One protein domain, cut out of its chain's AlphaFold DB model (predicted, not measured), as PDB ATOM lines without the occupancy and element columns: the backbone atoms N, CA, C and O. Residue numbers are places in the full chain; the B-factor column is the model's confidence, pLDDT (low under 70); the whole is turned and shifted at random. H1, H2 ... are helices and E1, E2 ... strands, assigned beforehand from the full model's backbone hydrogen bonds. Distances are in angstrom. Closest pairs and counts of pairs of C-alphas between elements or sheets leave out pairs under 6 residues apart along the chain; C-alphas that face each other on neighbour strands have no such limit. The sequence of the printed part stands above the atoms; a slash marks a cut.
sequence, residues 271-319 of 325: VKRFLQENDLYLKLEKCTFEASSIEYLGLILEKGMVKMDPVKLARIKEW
ATOM      1  N   VAL A 271     -16.935  10.696  32.042       88.25
ATOM      2  CA  VAL A 271     -16.224  11.198  30.856       88.25
ATOM      3  C   VAL A 271     -14.757  11.518  31.131       88.25
ATOM      4  O   VAL A 271     -13.899  11.221  30.307       88.25
ATOM      5  N   LYS A 272     -14.432  12.064  32.309       87.00
ATOM      6  CA  LYS A 272     -13.042  12.367  32.675       87.00
ATOM      7  C   LYS A 272     -12.184  11.101  32.694       87.00
ATOM      8  O   LYS A 272     -11.093  11.097  32.136       87.00
ATOM      9  N   ARG A 273     -12.693  10.034  33.314       88.56
ATOM     10  CA  ARG A 273     -12.006   8.743  33.396       88.56
ATOM     11  C   ARG A 273     -11.864   8.115  32.013       88.56
ATOM     12  O   ARG A 273     -10.770   7.703  31.652       88.56
ATOM     13  N   PHE A 274     -12.939   8.126  31.225       88.06
ATOM     14  CA  PHE A 274     -12.934   7.635  29.847       88.06
ATOM     15  C   PHE A 274     -11.862   8.326  28.989       88.06
ATOM     16  O   PHE A 274     -11.143   7.672  28.240       88.06
ATOM     17  N   LEU A 275     -11.720   9.646  29.119       88.44
ATOM     18  CA  LEU A 275     -10.707  10.411  28.394       88.44
ATOM     19  C   LEU A 275      -9.283  10.073  28.841       88.44
ATOM     20  O   LEU A 275      -8.408   9.906  27.997       88.44
ATOM     21  N   GLN A 276      -9.064   9.923  30.149       87.31
ATOM     22  CA  GLN A 276      -7.760   9.568  30.712       87.31
ATOM     23  C   GLN A 276      -7.306   8.162  30.312       87.31
ATOM     24  O   GLN A 276      -6.144   7.983  29.972       87.31
ATOM     25  N   GLU A 277      -8.212   7.181  30.294       90.06
ATOM     26  CA  GLU A 277      -7.909   5.806  29.865       90.06
ATOM     27  C   GLU A 277      -7.499   5.713  28.381       90.06
ATOM     28  O   GLU A 277      -6.900   4.723  27.973       90.06
ATOM     29  N   ASN A 278      -7.804   6.742  27.582       85.25
ATOM     30  CA  ASN A 278      -7.505   6.810  26.150       85.25
ATOM     31  C   ASN A 278      -6.460   7.888  25.795       85.25
ATOM     32  O   ASN A 278      -6.340   8.244  24.623       85.25
ATOM     33  N   ASP A 279      -5.739   8.437  26.781       84.88
ATOM     34  CA  ASP A 279      -4.740   9.506  26.597       84.88
ATOM     35  C   ASP A 279      -5.280  10.758  25.866       84.88
ATOM     36  O   ASP A 279      -4.565  11.452  25.135       84.88
ATOM     37  N   LEU A 280      -6.565  11.074  26.065       84.56
ATOM     38  CA  LEU A 280      -7.224  12.249  25.497       84.56
ATOM     39  C   LEU A 280      -7.296  13.386  26.521       84.56
ATOM     40  O   LEU A 280      -7.802  13.226  27.632       84.56
ATOM     41  N   TYR A 281      -6.857  14.575  26.111       81.56
ATOM     42  CA  TYR A 281      -6.842  15.769  26.953       81.56
ATOM     43  C   TYR A 281      -7.801  16.830  26.415       81.56
ATOM     44  O   TYR A 281      -7.822  17.132  25.221       81.56
ATOM     45  N   LEU A 282      -8.588  17.422  27.313       81.38
ATOM     46  CA  LEU A 282      -9.503  18.511  26.987       81.38
ATOM     47  C   LEU A 282      -8.828  19.860  27.206       81.38
ATOM     48  O   LEU A 282      -8.189  20.093  28.231       81.38
ATOM     49  N   LYS A 283      -9.048  20.790  26.276       83.12
ATOM     50  CA  LYS A 283      -8.717  22.196  26.494       83.12
ATOM     51  C   LYS A 283      -9.898  22.881  27.182       83.12
ATOM     52  O   LYS A 283     -10.855  23.246  26.508       83.12
ATOM     53  N   LEU A 284      -9.799  23.077  28.499       79.50
ATOM     54  CA  LEU A 284     -10.858  23.660  29.341       79.50
ATOM     55  C   LEU A 284     -11.402  24.989  28.797       79.50
ATOM     56  O   LEU A 284     -12.608  25.187  28.797       79.50
ATOM     57  N   GLU A 285     -10.539  25.846  28.239       82.19
ATOM     58  CA  GLU A 285     -10.925  27.133  27.625       82.19
ATOM     59  C   GLU A 285     -11.915  27.005  26.456       82.19
ATOM     60  O   GLU A 285     -12.549  27.981  26.072       82.19
ATOM     61  N   LYS A 286     -12.010  25.822  25.842       79.56
ATOM     62  CA  LYS A 286     -12.902  25.543  24.708       79.56
ATOM     63  C   LYS A 286     -14.065  24.628  25.086       79.56
ATOM     64  O   LYS A 286     -14.879  24.301  24.227       79.56
ATOM     65  N   CYS A 287     -14.128  24.172  26.333       78.88
ATOM     66  CA  CYS A 287     -15.196  23.306  26.805       78.88
ATOM     67  C   CYS A 287     -16.366  24.163  27.285       78.88
ATOM     68  O   CYS A 287     -16.196  25.061  28.100       78.88
ATOM     69  N   THR A 288     -17.563  23.861  26.792       77.75
ATOM     70  CA  THR A 288     -18.811  24.441  27.293       77.75
ATOM     71  C   THR A 288     -19.637  23.311  27.893       77.75
ATOM     72  O   THR A 288     -19.827  22.282  27.247       77.75
ATOM     73  N   PHE A 289     -20.095  23.487  29.130       79.69
ATOM     74  CA  PHE A 289     -20.877  22.495  29.868       79.69
ATOM     75  C   PHE A 289     -22.303  23.009  30.071       79.69
ATOM     76  O   PHE A 289     -22.500  24.213  30.209       79.69
ATOM     77  N   GLU A 290     -23.282  22.099  30.063       76.62
ATOM     78  CA  GLU A 290     -24.702  22.384  30.353       76.62
ATOM     79  C   GLU A 290     -25.326  23.550  29.557       76.62
ATOM     80  O   GLU A 290     -26.255  24.214  30.013       76.62
ATOM     81  N   ALA A 291     -24.856  23.797  28.332       78.81
ATOM     82  CA  ALA A 291     -25.436  24.822  27.473       78.81
ATOM     83  C   ALA A 291     -26.744  24.346  26.822       78.81
ATOM     84  O   ALA A 291     -26.827  23.248  26.272       78.81
ATOM     85  N   SER A 292     -27.763  25.207  26.835       80.12
ATOM     86  CA  SER A 292     -29.044  24.993  26.141       80.12
ATOM     87  C   SER A 292     -28.954  25.202  24.623       80.12
ATOM     88  O   SER A 292     -29.817  24.722  23.883       80.12
ATOM     89  N   SER A 293     -27.915  25.911  24.176       83.19
ATOM     90  CA  SER A 293     -27.585  26.192  22.781       83.19
ATOM     91  C   SER A 293     -26.066  26.164  22.615       83.19
ATOM     92  O   SER A 293     -25.361  26.795  23.405       83.19
ATOM     93  N   ILE A 294     -25.547  25.422  21.632       85.88
ATOM     94  CA  ILE A 294     -24.098  25.326  21.392       85.88
ATOM     95  C   ILE A 294     -23.753  25.396  19.906       85.88
ATOM     96  O   ILE A 294     -24.414  24.782  19.067       85.88
ATOM     97  N   GLU A 295     -22.691  26.140  19.581       82.31
ATOM     98  CA  GLU A 295     -22.142  26.171  18.229       82.31
ATOM     99  C   GLU A 295     -21.332  24.896  17.955       82.31
ATOM    100  O   GLU A 295     -20.414  24.532  18.692       82.31
ATOM    101  N   TYR A 296     -21.655  24.219  16.859       80.06
ATOM    102  CA  TYR A 296     -20.977  23.020  16.403       80.06
ATOM    103  C   TYR A 296     -20.820  23.032  14.880       80.06
ATOM    104  O   TYR A 296     -21.794  22.945  14.136       80.06
ATOM    105  N   LEU A 297     -19.572  23.110  14.401       77.81
ATOM    106  CA  LEU A 297     -19.221  23.083  12.971       77.81
ATOM    107  C   LEU A 297     -19.963  24.145  12.119       77.81
ATOM    108  O   LEU A 297     -20.303  23.902  10.953       77.81
ATOM    109  N   GLY A 298     -20.205  25.333  12.687       77.38
ATOM    110  CA  GLY A 298     -20.973  26.408  12.044       77.38
ATOM    111  C   GLY A 298     -22.476  26.118  11.956       77.38
ATOM    112  O   GLY A 298     -23.145  26.563  11.019       77.38
ATOM    113  N   LEU A 299     -22.984  25.306  12.882       82.38
ATOM    114  CA  LEU A 299     -24.398  25.090  13.175       82.38
ATOM    115  C   LEU A 299     -24.643  25.445  14.638       82.38
ATOM    116  O   LEU A 299     -23.735  25.352  15.455       82.38
ATOM    117  N   ILE A 300     -25.875  25.792  14.974       86.38
ATOM    118  CA  ILE A 300     -26.322  26.000  16.347       86.38
ATOM    119  C   ILE A 300     -27.234  24.830  16.713       86.38
ATOM    120  O   ILE A 300     -28.269  24.612  16.076       86.38
ATOM    121  N   LEU A 301     -26.824  24.051  17.712       85.19
ATOM    122  CA  LEU A 301     -27.586  22.934  18.256       85.19
ATOM    123  C   LEU A 301     -28.399  23.426  19.453       85.19
ATOM    124  O   LEU A 301     -27.827  23.833  20.460       85.19
ATOM    125  N   GLU A 302     -29.723  23.362  19.346       84.31
ATOM    126  CA  GLU A 302     -30.680  23.674  20.411       84.31
ATOM    127  C   GLU A 302     -31.582  22.463  20.682       84.31
ATOM    128  O   GLU A 302     -31.601  21.487  19.928       84.31
ATOM    129  N   LYS A 303     -32.350  22.506  21.777       80.62
ATOM    130  CA  LYS A 303     -33.215  21.400  22.212       80.62
ATOM    131  C   LYS A 303     -34.169  20.945  21.094       80.62
ATOM    132  O   LYS A 303     -35.188  21.575  20.835       80.62
ATOM    133  N   GLY A 304     -33.833  19.820  20.460       77.75
ATOM    134  CA  GLY A 304     -34.615  19.218  19.376       77.75
ATOM    135  C   GLY A 304     -34.528  19.944  18.030       77.75
ATOM    136  O   GLY A 304     -35.255  19.569  17.113       77.75
ATOM    137  N   MET A 305     -33.663  20.954  17.883       81.44
ATOM    138  CA  MET A 305     -33.572  21.744  16.657       81.44
ATOM    139  C   MET A 305     -32.128  22.070  16.279       81.44
ATOM    140  O   MET A 305     -31.297  22.397  17.120       81.44
ATOM    141  N   VAL A 306     -31.838  22.006  14.982       87.31
ATOM    142  CA  VAL A 306     -30.542  22.385  14.413       87.31
ATOM    143  C   VAL A 306     -30.753  23.622  13.550       87.31
ATOM    144  O   VAL A 306     -31.490  23.573  12.565       87.31
ATOM    145  N   LYS A 307     -30.121  24.732  13.923       86.19
ATOM    146  CA  LYS A 307     -30.126  25.995  13.178       86.19
ATOM    147  C   LYS A 307     -28.792  26.167  12.449       86.19
ATOM    148  O   LYS A 307     -27.756  25.697  12.908       86.19
ATOM    149  N   MET A 308     -28.800  26.855  11.310       87.06
ATOM    150  CA  MET A 308     -27.556  27.314  10.686       87.06
ATOM    151  C   MET A 308     -27.023  28.514  11.477       87.06
ATOM    152  O   MET A 308     -27.809  29.374  11.870       87.06
ATOM    153  N   ASP A 309     -25.711  28.582  11.692       86.38
ATOM    154  CA  ASP A 309     -25.091  29.734  12.348       86.38
ATOM    155  C   ASP A 309     -25.337  31.023  11.525       86.38
ATOM    156  O   ASP A 309     -25.026  31.051  10.323       86.38
ATOM    157  N   PRO A 310     -25.900  32.094  12.125       85.88
ATOM    158  CA  PRO A 310     -26.133  33.365  11.444       85.88
ATOM    159  C   PRO A 310     -24.851  33.977  10.868       85.88
ATOM    160  O   PRO A 310     -24.915  34.606   9.812       85.88
ATOM    161  N   VAL A 311     -23.686  33.750  11.485       84.56
ATOM    162  CA  VAL A 311     -22.394  34.246  10.976       84.56
ATOM    163  C   VAL A 311     -22.052  33.583   9.642       84.56
ATOM    164  O   VAL A 311     -21.602  34.233   8.693       84.56
ATOM    165  N   LYS A 312     -22.318  32.281   9.530       84.19
ATOM    166  CA  LYS A 312     -22.130  31.526   8.290       84.19
ATOM    167  C   LYS A 312     -23.110  31.969   7.206       84.19
ATOM    168  O   LYS A 312     -22.713  32.104   6.048       84.19
ATOM    169  N   LEU A 313     -24.368  32.221   7.572       84.94
ATOM    170  CA  LEU A 313     -25.380  32.739   6.648       84.94
ATOM    171  C   LEU A 313     -25.019  34.133   6.124       84.94
ATOM    172  O   LEU A 313     -25.154  34.371   4.925       84.94
ATOM    173  N   ALA A 314     -24.514  35.020   6.986       86.44
ATOM    174  CA  ALA A 314     -24.065  36.354   6.592       86.44
ATOM    175  C   ALA A 314     -22.953  36.284   5.535       86.44
ATOM    176  O   ALA A 314     -23.078  36.886   4.472       86.44
ATOM    177  N   ARG A 315     -21.932  35.439   5.749       86.06
ATOM    178  CA  ARG A 315     -20.839  35.258   4.776       86.06
ATOM    179  C   ARG A 315     -21.296  34.709   3.427       86.06
ATOM    180  O   ARG A 315     -20.736  35.078   2.402       86.06
ATOM    181  N   ILE A 316     -22.271  33.802   3.417       85.88
ATOM    182  CA  ILE A 316     -22.826  33.263   2.165       85.88
ATOM    183  C   ILE A 316     -23.657  34.337   1.454       85.88
ATOM    184  O   ILE A 316     -23.593  34.449   0.233       85.88
ATOM    185  N   LYS A 317     -24.410  35.145   2.208       86.19
ATOM    186  CA  LYS A 317     -25.205  36.252   1.664       86.19
ATOM    187  C   LYS A 317     -24.331  37.346   1.042       86.19
ATOM    188  O   LYS A 317     -24.729  37.943   0.049       86.19
ATOM    189  N   GLU A 318     -23.151  37.583   1.604       91.88
ATOM    190  CA  GLU A 318     -22.166  38.562   1.124       91.88
ATOM    191  C   GLU A 318     -21.225  38.008   0.042       91.88
ATOM    192  O   GLU A 318     -20.306  38.700  -0.397       91.88
ATOM    193  N   TRP A 319     -21.422  36.761  -0.399       88.81
ATOM    194  CA  TRP A 319     -20.505  36.122  -1.335       88.81
ATOM    195  C   TRP A 319     -20.562  36.796  -2.719       88.81
ATOM    196  O   TRP A 319     -21.622  36.803  -3.350       88.81
TER     197      TRP A 319
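This is residues 271 to 319 of the 325 residues of an uncharacterized protein of Hericium alpestre (UniProt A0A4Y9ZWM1). A small sheet of three short strands, E1, E2 and E3, folded back and forth as two hairpins, stands between two short helices that lie far from each other at the two ends of a stretched-out chain. H2 follows directly off E3 at one end, while H1 lies at the far end of a long link, residues 278 to 292, of which residues 283 to 290 stick out free. The printed part has 49 residues with two named helices and three named strands, in the order H1, E1, E2, E3, H2; the sheet order is E1, E2, E3, antiparallel throughout, and the class is mixed, helices and strands. The whole is extended, with a radius of gyration of the C-alphas of 15.1 A, and elongated, spanning 45 by 25 by 16 A.

E1, residues 293 to 296, E2, residues 299 to 302, and E3, residues 305 to 308, form a meander, each strand the antiparallel neighbour of the one before. E1 and E2 are a hairpin, with 152 degrees between their directions; the C-alphas of Ser 293 and Glu 302 face each other at 4.6 A, and N 296 and O 299 are within hydrogen-bond range at 2.8 A. E2 and E3 are a hairpin too, at 155 degrees; the C-alphas of Leu 299 and Met 308 face each other at 4.6 A, and N 300 and O 307 are within hydrogen-bond range at 2.8 A. E1 and E3 are edge strands and E2 is the inner one. H2, residues 310 to 317, is not on the sheet, but only just, with 4 pairs of C-alphas within 10 A. H2 and E2 are only just apart, their closest C-alphas at 8.4 A. H1, residues 271 to 277, is not on the sheet, with 0 such pairs, and H1 and H2 are apart. In H1 and H2 every O i to N i+4 pair is within hydrogen-bond range.

E1 and E2 each measure 9.7 A from first to last C-alpha, and E3 measures 10.1 A. E1 begins at C-alpha 293, at (-27.585, 26.192, 22.781). H2 measures 10.2 A and ends at C-alpha 317, at (-25.205, 36.252, 1.664). H1 measures 10.0 A and begins at C-alpha 271, at (-16.224, 11.198, 30.856).

The C-alphas of Glu 277 and Glu 318, the two farthest apart, are 45.9 A from each other. The link from H1 to E1 is long, with 15 residues; the links E1 to E2, E2 to E3 and E3 to H2 are tight. Residues 273 to 279, of which 273 to 277 belong to H1, stand free, as do residues 283 to 290 and residues 314 to 319, of which 314 to 317 belong to H2. The printed part has no cut. Its mean pLDDT is 83.8, and no printed residue is under 70.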